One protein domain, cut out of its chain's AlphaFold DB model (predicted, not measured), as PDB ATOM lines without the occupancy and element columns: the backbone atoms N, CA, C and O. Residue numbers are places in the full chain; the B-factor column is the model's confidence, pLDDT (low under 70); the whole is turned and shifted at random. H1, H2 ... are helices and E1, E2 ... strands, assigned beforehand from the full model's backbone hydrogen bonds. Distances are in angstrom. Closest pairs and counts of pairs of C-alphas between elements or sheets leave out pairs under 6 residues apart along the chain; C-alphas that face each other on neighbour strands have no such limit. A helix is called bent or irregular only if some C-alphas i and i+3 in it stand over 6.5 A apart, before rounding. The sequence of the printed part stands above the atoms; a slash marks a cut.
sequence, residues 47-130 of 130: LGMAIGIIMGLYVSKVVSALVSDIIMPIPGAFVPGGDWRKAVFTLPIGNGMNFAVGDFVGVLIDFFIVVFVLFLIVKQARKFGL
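AT A GLANCE: This is residues 47 to 130 of the 130 residues of the protein "MscL family protein" of Nitrososphaeria archaeon (UniProt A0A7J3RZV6). Two long helices, H1 and H3, cross steeply, with the later part of H1 on the middle of H3; short H2 carries the chain on past the crossing. From there residues 79 to 88 fold back to a small hairpin, E1 and E2, at the beginning of H3, and residues 47 to 58 and 123 to 129 stick out as free arms. The printed part has 84 residues, with named elements in the order H1, H2, E1, E2, H3; the sheet, E1 - E2, is antiparallel and the class is mostly helix. It is flat, spanning 57 by 33 by 16 A, and only just extended, close to loose, with a radius of gyration of the C-alphas of 17.9 A.

HOW THE PARTS SIT: E1, residues 89 to 91, and E2, residues 97 to 99, form an antiparallel hairpin at 156 degrees; N 89 and O 99 are 2.8 A apart, within hydrogen-bond range. H3, residues 101 to 127, follows E2 by a tight link. H1, residues 47 to 71, touches H3 with residues 63 to 68 alone, at a steep tilt of 63 degrees, opposite ways; the closest C-alphas, of Val 63 and Val 114, are 6.6 A apart. H2, residues 73 to 78, meets H1 only through their link and is apart from H3. Every O i to N i+4 pair is within hydrogen-bond range in H1 and H3; H2 has 1 of 2, and 3 of 3 O i to N i+3 pairs.

IN THESE COORDINATES: H1 runs 35.0 A from C-alpha 47 at (12.945, -34.867, 139.667), and is neither bent nor irregular, but only just: C-alphas 68 and 71 are 6.2 A apart. H3 runs 39.3 A to C-alpha 127 at (28.530, -11.748, 149.256). H2 measures 9.0 A, E1 6.4 A and E2 6.5 A.

THE WHOLE: The C-alphas farthest apart, of Gly 94 and Gly 129, are 59.5 A apart. The printed part has no cut, and no link is long. Mean pLDDT of the printed part is 82.2; residues 75 to 82, 92 to 96 and 130 are under 70.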
ATOM      1  N   LEU A  47      13.337 -36.230 140.015       88.38
ATOM      2  CA  LEU A  47      12.945 -34.867 139.667       88.38
ATOM      3  C   LEU A  47      14.011 -33.845 140.092       88.38
ATOM      4  O   LEU A  47      14.382 -32.983 139.297       88.38
ATOM      5  N   GLY A  48      14.558 -33.977 141.306       89.38
ATOM      6  CA  GLY A  48      15.634 -33.110 141.795       89.38
ATOM      7  C   GLY A  48      16.912 -33.222 140.958       89.38
ATOM      8  O   GLY A  48      17.496 -32.207 140.580       89.38
ATOM      9  N   MET A  49      17.304 -34.447 140.590       92.06
ATOM     10  CA  MET A  49      18.448 -34.686 139.707       92.06
ATOM     11  C   MET A  49      18.234 -34.071 138.317       92.06
ATOM     12  O   MET A  49      19.124 -33.396 137.801       92.06
ATOM     13  N   ALA A  50      17.052 -34.259 137.723       90.81
ATOM     14  CA  ALA A  50      16.730 -33.710 136.410       90.81
ATOM     15  C   ALA A  50      16.810 -32.174 136.402       90.81
ATOM     16  O   ALA A  50      17.438 -31.595 135.515       90.81
ATOM     17  N   ILE A  51      16.242 -31.516 137.418       91.88
ATOM     18  CA  ILE A  51      16.292 -30.054 137.553       91.88
ATOM     19  C   ILE A  51      17.738 -29.577 137.724       91.88
ATOM     20  O   ILE A  51      18.152 -28.640 137.043       91.88
ATOM     21  N   GLY A  52      18.523 -30.238 138.582       93.19
ATOM     22  CA  GLY A  52      19.927 -29.893 138.812       93.19
ATOM     23  C   GLY A  52      20.781 -29.982 137.544       93.19
ATOM     24  O   GLY A  52      21.540 -29.060 137.250       93.19
ATOM     25  N   ILE A  53      20.612 -31.045 136.750       94.44
ATOM     26  CA  ILE A  53      21.334 -31.225 135.482       94.44
ATOM     27  C   ILE A  53      20.934 -30.147 134.475       94.44
ATOM     28  O   ILE A  53      21.804 -29.506 133.887       94.44
ATOM     29  N   ILE A  54      19.631 -29.914 134.285       95.69
ATOM     30  CA  ILE A  54      19.144 -28.923 133.317       95.69
ATOM     31  C   ILE A  54      19.638 -27.527 133.704       95.69
ATOM     32  O   ILE A  54      20.217 -26.836 132.869       95.69
ATOM     33  N   MET A  55      19.491 -27.130 134.971       94.75
ATOM     34  CA  MET A  55      19.983 -25.835 135.444       94.75
ATOM     35  C   MET A  55      21.501 -25.715 135.293       94.75
ATOM     36  O   MET A  55      21.980 -24.689 134.814       94.75
ATOM     37  N   GLY A  56      22.258 -26.771 135.608       91.56
ATOM     38  CA  GLY A  56      23.707 -26.808 135.405       91.56
ATOM     39  C   GLY A  56      24.113 -26.599 133.941       91.56
ATOM     40  O   GLY A  56      25.029 -25.826 133.662       91.56
ATOM     41  N   LEU A  57      23.393 -27.213 132.995       94.12
ATOM     42  CA  LEU A  57      23.634 -27.031 131.559       94.12
ATOM     43  C   LEU A  57      23.394 -25.585 131.110       94.12
ATOM     44  O   LEU A  57      24.190 -25.045 130.345       94.12
ATOM     45  N   TYR A  58      22.321 -24.946 131.578       94.19
ATOM     46  CA  TYR A  58      22.037 -23.551 131.232       94.19
ATOM     47  C   TYR A  58      23.036 -22.577 131.864       94.19
ATOM     48  O   TYR A  58      23.504 -21.674 131.174       94.19
ATOM     49  N   VAL A  59      23.418 -22.779 133.129       88.56
ATOM     50  CA  VAL A  59      24.459 -21.964 133.780       88.56
ATOM     51  C   VAL A  59      25.785 -22.093 133.031       88.56
ATOM     52  O   VAL A  59      26.405 -21.078 132.722       88.56
ATOM     53  N   SER A  60      26.183 -23.316 132.667       87.31
ATOM     54  CA  SER A  60      27.383 -23.557 131.859       87.31
ATOM     55  C   SER A  60      27.331 -22.790 130.534       87.31
ATOM     56  O   SER A  60      28.258 -22.050 130.225       87.31
ATOM     57  N   LYS A  61      26.204 -22.849 129.806       90.38
ATOM     58  CA  LYS A  61      26.014 -22.093 128.555       90.38
ATOM     59  C   LYS A  61      26.165 -20.583 128.732       90.38
ATOM     60  O   LYS A  61      26.812 -19.952 127.905       90.38
ATOM     61  N   VAL A  62      25.579 -20.005 129.783       89.00
ATOM     62  CA  VAL A  62      25.683 -18.560 130.056       89.00
ATOM     63  C   VAL A  62      27.135 -18.163 130.307       89.00
ATOM     64  O   VAL A  62      27.606 -17.166 129.764       89.00
ATOM     65  N   VAL A  63      27.859 -18.958 131.096       85.31
ATOM     66  CA  VAL A  63      29.276 -18.704 131.370       85.31
ATOM     67  C   VAL A  63      30.107 -18.861 130.100       85.31
ATOM     68  O   VAL A  63      30.914 -17.985 129.805       85.31
ATOM     69  N   SER A  64      29.888 -19.920 129.317       85.62
ATOM     70  CA  SER A  64      30.577 -20.114 128.040       85.62
ATOM     71  C   SER A  64      30.351 -18.945 127.085       85.62
ATOM     72  O   SER A  64      31.330 -18.444 126.552       85.62
ATOM     73  N   ALA A  65      29.111 -18.468 126.932       89.06
ATOM     74  CA  ALA A  65      28.787 -17.324 126.076       89.06
ATOM     75  C   ALA A  65      29.455 -16.027 126.560       89.06
ATOM     76  O   ALA A  65      30.029 -15.281 125.775       89.06
ATOM     77  N   LEU A  66      29.459 -15.770 127.873       85.44
ATOM     78  CA  LEU A  66      30.175 -14.626 128.448       85.44
ATOM     79  C   LEU A  66      31.676 -14.680 128.117       85.44
ATOM     80  O   LEU A  66      32.285 -13.660 127.797       85.44
ATOM     81  N   VAL A  67      32.282 -15.865 128.168       81.25
ATOM     82  CA  VAL A  67      33.699 -16.030 127.837       81.25
ATOM     83  C   VAL A  67      33.941 -15.883 126.337       81.25
ATOM     84  O   VAL A  67      34.779 -15.068 125.951       81.25
ATOM     85  N   SER A  68      33.210 -16.616 125.496       82.12
ATOM     86  CA  SER A  68      33.420 -16.631 124.044       82.12
ATOM     87  C   SER A  68      33.074 -15.307 123.373       82.12
ATOM     88  O   SER A  68      33.775 -14.894 122.452       82.12
ATOM     89  N   ASP A  69      32.029 -14.627 123.842       84.38
ATOM     90  CA  ASP A  69      31.447 -13.502 123.109       84.38
ATOM     91  C   ASP A  69      31.918 -12.153 123.662       84.38
ATOM     92  O   ASP A  69      31.944 -11.168 122.929       84.38
ATOM     93  N   ILE A  70      32.309 -12.090 124.943       83.69
ATOM     94  CA  ILE A  70      32.684 -10.831 125.609       83.69
ATOM     95  C   ILE A  70      34.162 -10.811 126.003       83.69
ATOM     96  O   ILE A  70      34.834  -9.806 125.771       83.69
ATOM     97  N   ILE A  71      34.696 -11.892 126.581       79.88
ATOM     98  CA  ILE A  71      36.091 -11.901 127.057       79.88
ATOM     99  C   ILE A  71      37.074 -12.215 125.925       79.88
ATOM    100  O   ILE A  71      38.081 -11.528 125.773       79.88
ATOM    101  N   MET A  72      36.790 -13.225 125.108       77.44
ATOM    102  CA  MET A  72      37.670 -13.692 124.031       77.44
ATOM    103  C   MET A  72      37.998 -12.671 122.924       77.44
ATOM    104  O   MET A  72      39.128 -12.703 122.421       77.44
ATOM    105  N   PRO A  73      37.109 -11.730 122.551       76.69
ATOM    106  CA  PRO A  73      37.467 -10.653 121.630       76.69
ATOM    107  C   PRO A  73      38.593  -9.753 122.153       76.69
ATOM    108  O   PRO A  73      39.309  -9.157 121.352       76.69
ATOM    109  N   ILE A  74      38.788  -9.673 123.476       76.19
ATOM    110  CA  ILE A  74      39.777  -8.783 124.094       76.19
ATOM    111  C   ILE A  74      41.205  -9.220 123.716       76.19
ATOM    112  O   ILE A  74      41.895  -8.416 123.095       76.19
ATOM    113  N   PRO A  75      41.663 -10.469 123.964       67.56
ATOM    114  CA  PRO A  75      42.950 -10.943 123.445       67.56
ATOM    115  C   PRO A  75      43.048 -10.914 121.916       67.56
ATOM    116  O   PRO A  75      44.103 -10.584 121.379       67.56
ATOM    117  N   GLY A  76      41.958 -11.250 121.212       65.19
ATOM    118  CA  GLY A  76      41.919 -11.266 119.746       65.19
ATOM    119  C   GLY A  76      42.180  -9.894 119.116       65.19
ATOM    120  O   GLY A  76      42.810  -9.825 118.064       65.19
ATOM    121  N   ALA A  77      41.780  -8.809 119.785       68.69
ATOM    122  CA  ALA A  77      42.049  -7.440 119.352       68.69
ATOM    123  C   ALA A  77      43.530  -7.033 119.469       68.69
ATOM    124  O   ALA A  77      43.978  -6.150 118.739       68.69
ATOM    125  N   PHE A  78      44.304  -7.668 120.357       68.31
ATOM    126  CA  PHE A  78      45.733  -7.376 120.536       68.31
ATOM    127  C   PHE A  78      46.649  -8.200 119.618       68.31
ATOM    128  O   PHE A  78      47.836  -7.889 119.515       68.31
ATOM    129  N   VAL A  79      46.127  -9.225 118.932       68.62
ATOM    130  CA  VAL A  79      46.891 -10.030 117.967       68.62
ATOM    131  C   VAL A  79      46.624  -9.524 116.540       68.62
ATOM    132  O   VAL A  79      45.490  -9.632 116.063       68.62
ATOM    133  N   PRO A  80      47.639  -9.020 115.808       57.41
ATOM    134  CA  PRO A  80      47.459  -8.617 114.417       57.41
ATOM    135  C   PRO A  80      47.027  -9.830 113.576       57.41
ATOM    136  O   PRO A  80      47.755 -10.816 113.485       57.41
ATOM    137  N   GLY A  81      45.830  -9.771 112.986       63.94
ATOM    138  CA  GLY A  81      45.253 -10.846 112.167       63.94
ATOM    139  C   GLY A  81      44.152 -11.676 112.839       63.94
ATOM    140  O   GLY A  81      43.537 -12.484 112.154       63.94
ATOM    141  N   GLY A  82      43.867 -11.484 114.135       64.31
ATOM    142  CA  GLY A  82      42.659 -11.991 114.819       64.31
ATOM    143  C   GLY A  82      42.507 -13.515 114.980       64.31
ATOM    144  O   GLY A  82      41.695 -13.959 115.783       64.31
ATOM    145  N   ASP A  83      43.306 -14.325 114.283       74.12
ATOM    146  CA  ASP A  83      43.101 -15.772 114.123       74.12
ATOM    147  C   ASP A  83      44.191 -16.631 114.801       74.12
ATOM    148  O   ASP A  83      44.562 -17.698 114.313       74.12
ATOM    149  N   TRP A  84      44.706 -16.220 115.965       76.19
ATOM    150  CA  TRP A  84      45.729 -16.996 116.697       76.19
ATOM    151  C   TRP A  84      45.290 -18.434 117.030       76.19
ATOM    152  O   TRP A  84      46.124 -19.335 117.092       76.19
ATOM    153  N   ARG A  85      43.978 -18.676 117.166       77.88
ATOM    154  CA  ARG A  85      43.407 -20.024 117.334       77.88
ATOM    155  C   ARG A  85      43.573 -20.921 116.110       77.88
ATOM    156  O   ARG A  85      43.603 -22.136 116.249       77.88
ATOM    157  N   LYS A  86      43.725 -20.353 114.914       81.12
ATOM    158  CA  LYS A  86      43.963 -21.112 113.677       81.12
ATOM    159  C   LYS A  86      45.445 -21.400 113.440       81.12
ATOM    160  O   LYS A  86      45.796 -21.894 112.373       81.12
ATOM    161  N   ALA A  87      46.322 -21.100 114.402       78.31
ATOM    162  CA  ALA A  87      47.732 -21.438 114.292       78.31
ATOM    163  C   ALA A  87      47.905 -22.961 114.208       78.31
ATOM    164  O   ALA A  87      47.639 -23.698 115.162       78.31
ATOM    165  N   VAL A  88      48.361 -23.420 113.043       80.56
ATOM    166  CA  VAL A  88      48.674 -24.819 112.772       80.56
ATOM    167  C   VAL A  88      50.179 -24.952 112.587       80.56
ATOM    168  O   VAL A  88      50.792 -24.204 111.828       80.56
ATOM    169  N   PHE A  89      50.773 -25.921 113.275       78.31
ATOM    170  CA  PHE A  89      52.145 -26.338 113.048       78.31
ATOM    171  C   PHE A  89      52.136 -27.554 112.120       78.31
ATOM    172  O   PHE A  89      51.715 -28.645 112.512       78.31
ATOM    173  N   THR A  90      52.553 -27.354 110.871       76.12
ATOM    174  CA  THR A  90      52.636 -28.425 109.874       76.12
ATOM    175  C   THR A  90      54.033 -29.027 109.891       76.12
ATOM    176  O   THR A  90      55.013 -28.352 109.578       76.12
ATOM    177  N   LEU A  91      54.128 -30.309 110.237       74.25
ATOM    178  CA  LEU A  91      55.370 -31.066 110.096       74.25
ATOM    179  C   LEU A  91      55.410 -31.711 108.702       74.25
ATOM    180  O   LEU A  91      54.471 -32.431 108.347       74.25
ATOM    181  N   PRO A  92      56.483 -31.512 107.911       68.19
ATOM    182  CA  PRO A  92      56.638 -32.114 106.586       68.19
ATOM    183  C   PRO A  92      57.076 -33.592 106.679       68.19
ATOM    184  O   PRO A  92      58.038 -34.011 106.042       68.19
ATOM    185  N   ILE A  93      56.397 -34.383 107.515       64.75
ATOM    186  CA  ILE A  93      56.655 -35.812 107.733       64.75
ATOM    187  C   ILE A  93      55.349 -36.568 107.452       64.75
ATOM    188  O   ILE A  93      54.332 -36.312 108.099       64.75
ATOM    189  N   GLY A  94      55.362 -37.494 106.485       69.62
ATOM    190  CA  GLY A  94      54.143 -38.153 105.985       69.62
ATOM    191  C   GLY A  94      53.221 -37.184 105.230       69.62
ATOM    192  O   GLY A  94      53.663 -36.104 104.853       69.62
ATOM    193  N   ASN A  95      51.950 -37.549 105.012       66.38
ATOM    194  CA  ASN A  95      50.926 -36.814 104.230       66.38
ATOM    195  C   ASN A  95      50.571 -35.380 104.721       66.38
ATOM    196  O   ASN A  95      49.493 -34.876 104.420       66.38
ATOM    197  N   GLY A  96      51.453 -34.712 105.469       66.19
ATOM    198  CA  GLY A  96      51.238 -33.402 106.071       66.19
ATOM    199  C   GLY A  96      50.455 -33.537 107.370       66.19
ATOM    200  O   GLY A  96      49.228 -33.499 107.377       66.19
ATOM    201  N   MET A  97      51.165 -33.711 108.487       71.69
ATOM    202  CA  MET A  97      50.535 -33.746 109.805       71.69
ATOM    203  C   MET A  97      50.378 -32.318 110.326       71.69
ATOM    204  O   MET A  97      51.364 -31.612 110.544       71.69
ATOM    205  N   ASN A  98      49.127 -31.900 110.505       79.69
ATOM    206  CA  ASN A  98      48.755 -30.569 110.965       79.69
ATOM    207  C   ASN A  98      48.425 -30.610 112.460       79.69
ATOM    208  O   ASN A  98      47.408 -31.177 112.854       79.69
ATOM    209  N   PHE A  99      49.259 -29.987 113.289       80.50
ATOM    210  CA  PHE A  99      48.989 -29.819 114.716       80.50
ATOM    211  C   PHE A  99      48.292 -28.480 114.952       80.50
ATOM    212  O   PHE A  99      48.902 -27.428 114.770       80.50
ATOM    213  N   ALA A 100      47.028 -28.501 115.377       84.19
ATOM    214  CA  ALA A 100      46.252 -27.299 115.698       84.19
ATOM    215  C   ALA A 100      46.642 -26.731 117.078       84.19
ATOM    216  O   ALA A 100      45.870 -26.758 118.034       84.19
ATOM    217  N   VAL A 101      47.880 -26.244 117.193       84.12
ATOM    218  CA  VAL A 101      48.441 -25.717 118.449       84.12
ATOM    219  C   VAL A 101      47.647 -24.505 118.944       84.12
ATOM    220  O   VAL A 101      47.417 -24.374 120.144       84.12
ATOM    221  N   GLY A 102      47.184 -23.648 118.029       81.31
ATOM    222  CA  GLY A 102      46.372 -22.479 118.364       81.31
ATOM    223  C   GLY A 102      45.042 -22.840 119.021       81.31
ATOM    224  O   GLY A 102      44.653 -22.202 119.997       81.31
ATOM    225  N   ASP A 103      44.373 -23.884 118.531       84.62
ATOM    226  CA  ASP A 103      43.088 -24.337 119.070       84.62
ATOM    227  C   ASP A 103      43.270 -24.942 120.464       84.62
ATOM    228  O   ASP A 103      42.577 -24.566 121.407       84.62
ATOM    229  N   PHE A 104      44.296 -25.779 120.634       85.56
ATOM    230  CA  PHE A 104      44.614 -26.376 121.928       85.56
ATOM    231  C   PHE A 104      44.926 -25.323 123.002       85.56
ATOM    232  O   PHE A 104      44.373 -25.364 124.102       85.56
ATOM    233  N   VAL A 105      45.776 -24.342 122.681       84.19
ATOM    234  CA  VAL A 105      46.074 -23.222 123.591       84.19
ATOM    235  C   VAL A 105      44.821 -22.375 123.836       84.19
ATOM    236  O   VAL A 105      44.604 -21.913 124.957       84.19
ATOM    237  N   GLY A 106      43.963 -22.227 122.824       83.81
ATOM    238  CA  GLY A 106      42.654 -21.587 122.934       83.81
ATOM    239  C   GLY A 106      41.763 -22.233 123.988       83.81
ATOM    240  O   GLY A 106      41.280 -21.540 124.882       83.81
ATOM    241  N   VAL A 107      41.616 -23.556 123.933       86.19
ATOM    242  CA  VAL A 107      40.824 -24.331 124.898       86.19
ATOM    243  C   VAL A 107      41.401 -24.233 126.314       86.19
ATOM    244  O   VAL A 107      40.646 -24.123 127.281       86.19
ATOM    245  N   LEU A 108      42.731 -24.228 126.465       88.06
ATOM    246  CA  LEU A 108      43.363 -24.046 127.776       88.06
ATOM    247  C   LEU A 108      43.046 -22.671 128.374       88.06
ATOM    248  O   LEU A 108      42.700 -22.578 129.552       88.06
ATOM    249  N   ILE A 109      43.136 -21.612 127.570       83.19
ATOM    250  CA  ILE A 109      42.795 -20.254 128.007       83.19
ATOM    251  C   ILE A 109      41.309 -20.172 128.380       83.19
ATOM    252  O   ILE A 109      40.991 -19.653 129.451       83.19
ATOM    253  N   ASP A 110      40.417 -20.749 127.569       83.19
ATOM    254  CA  ASP A 110      38.980 -20.803 127.866       83.19
ATOM    255  C   ASP A 110      38.709 -21.465 129.214       83.19
ATOM    256  O   ASP A 110      37.955 -20.928 130.026       83.19
ATOM    257  N   PHE A 111      39.363 -22.593 129.496       86.00
ATOM    258  CA  PHE A 111      39.220 -23.289 130.769       86.00
ATOM    259  C   PHE A 111      39.580 -22.393 131.963       86.00
ATOM    260  O   PHE A 111      38.794 -22.278 132.908       86.00
ATOM    261  N   PHE A 112      40.729 -21.710 131.919       89.19
ATOM    262  CA  PHE A 112      41.143 -20.819 133.008       89.19
ATOM    263  C   PHE A 112      40.196 -19.630 133.184       89.19
ATOM    264  O   PHE A 112      39.860 -19.284 134.320       89.19
ATOM    265  N   ILE A 113      39.726 -19.030 132.087       85.88
ATOM    266  CA  ILE A 113      38.779 -17.911 132.147       85.88
ATOM    267  C   ILE A 113      37.440 -18.376 132.727       85.88
ATOM    268  O   ILE A 113      36.913 -17.728 133.628       85.88
ATOM    269  N   VAL A 114      36.898 -19.507 132.267       85.62
ATOM    270  CA  VAL A 114      35.625 -20.059 132.759       85.62
ATOM    271  C   VAL A 114      35.692 -20.329 134.262       85.62
ATOM    272  O   VAL A 114      34.795 -19.914 134.998       85.62
ATOM    273  N   VAL A 115      36.765 -20.965 134.748       89.62
ATOM    274  CA  VAL A 115      36.949 -21.231 136.186       89.62
ATOM    275  C   VAL A 115      37.068 -19.924 136.980       89.62
ATOM    276  O   VAL A 115      36.477 -19.800 138.054       89.62
ATOM    277  N   PHE A 116      37.771 -18.924 136.445       88.62
ATOM    278  CA  PHE A 116      37.896 -17.610 137.076       88.62
ATOM    279  C   PHE A 116      36.556 -16.862 137.153       88.62
ATOM    280  O   PHE A 116      36.200 -16.324 138.203       88.62
ATOM    281  N   VAL A 117      35.775 -16.865 136.073       85.25
ATOM    282  CA  VAL A 117      34.447 -16.238 136.026       85.25
ATOM    283  C   VAL A 117      33.477 -16.944 136.971       85.25
ATOM    284  O   VAL A 117      32.790 -16.274 137.743       85.25
ATOM    285  N   LEU A 118      33.456 -18.282 136.992       86.25
ATOM    286  CA  LEU A 118      32.656 -19.047 137.955       86.25
ATOM    287  C   LEU A 118      33.024 -18.695 139.395       86.25
ATOM    288  O   LEU A 118      32.140 -18.483 140.225       86.25
ATOM    289  N   PHE A 119      34.318 -18.571 139.691       89.38
ATOM    290  CA  PHE A 119      34.781 -18.138 141.004       89.38
ATOM    291  C   PHE A 119      34.258 -16.742 141.367       89.38
ATOM    292  O   PHE A 119      33.778 -16.550 142.485       89.38
ATOM    293  N   LEU A 120      34.302 -15.778 140.439       89.62
ATOM    294  CA  LEU A 120      33.752 -14.439 140.669       89.62
ATOM    295  C   LEU A 120      32.246 -14.478 140.943       89.62
ATOM    296  O   LEU A 120      31.793 -13.842 141.894       89.62
ATOM    297  N   ILE A 121      31.485 -15.255 140.168       86.56
ATOM    298  CA  ILE A 121      30.035 -15.411 140.347       86.56
ATOM    299  C   ILE A 121      29.723 -16.014 141.719       86.56
ATOM    300  O   ILE A 121      28.927 -15.449 142.464       86.56
ATOM    301  N   VAL A 122      30.382 -17.112 142.101       88.12
ATOM    302  CA  VAL A 122      30.171 -17.769 143.404       88.12
ATOM    303  C   VAL A 122      30.576 -16.855 144.559       88.12
ATOM    304  O   VAL A 122      29.872 -16.758 145.564       88.12
ATOM    305  N   LYS A 123      31.700 -16.142 144.422       89.56
ATOM    306  CA  LYS A 123      32.157 -15.168 145.418       89.56
ATOM    307  C   LYS A 123      31.139 -14.042 145.597       89.56
ATOM    308  O   LYS A 123      30.885 -13.622 146.725       89.56
ATOM    309  N   GLN A 124      30.563 -13.562 144.500       90.75
ATOM    310  CA  GLN A 124      29.565 -12.505 144.522       90.75
ATOM    311  C   GLN A 124      28.225 -13.003 145.086       90.75
ATOM    312  O   GLN A 124      27.628 -12.302 145.897       90.75
ATOM    313  N   ALA A 125      27.795 -14.218 144.738       90.25
ATOM    314  CA  ALA A 125      26.608 -14.855 145.310       90.25
ATOM    315  C   ALA A 125      26.726 -14.978 146.838       90.25
ATOM    316  O   ALA A 125      25.873 -14.462 147.559       90.25
ATOM    317  N   ARG A 126      27.870 -15.484 147.327       90.94
ATOM    318  CA  ARG A 126      28.173 -15.557 148.766       90.94
ATOM    319  C   ARG A 126      28.133 -14.184 149.441       90.94
ATOM    320  O   ARG A 126      27.703 -14.068 150.583       90.94
ATOM    321  N   LYS A 127      28.582 -13.130 148.748       87.62
ATOM    322  CA  LYS A 127      28.530 -11.748 149.256       87.62
ATOM    323  C   LYS A 127      27.094 -11.222 149.373       87.62
ATOM    324  O   LYS A 127      26.827 -10.420 150.260       87.62
ATOM    325  N   PHE A 128      26.189 -11.657 148.499       89.69
ATOM    326  CA  PHE A 128      24.773 -11.282 148.524       89.69
ATOM    327  C   PHE A 128      23.913 -12.153 149.456       89.69
ATOM    328  O   PHE A 128      22.712 -11.916 149.551       89.69
ATOM    329  N   GLY A 129      24.511 -13.108 150.178       81.50
ATOM    330  CA  GLY A 129      23.799 -13.962 151.133       81.50
ATOM    331  C   GLY A 129      23.002 -15.101 150.489       81.50
ATOM    332  O   GLY A 129      22.103 -15.633 151.137       81.50
ATOM    333  N   LEU A 130      23.327 -15.452 149.238       63.84
ATOM    334  CA  LEU A 130      22.878 -16.672 148.558       63.84
ATOM    335  C   LEU A 130      23.899 -17.803 148.734       63.84
ATOM    336  O   LEU A 130      25.121 -17.510 148.735       63.84
TER     337      LEU A 130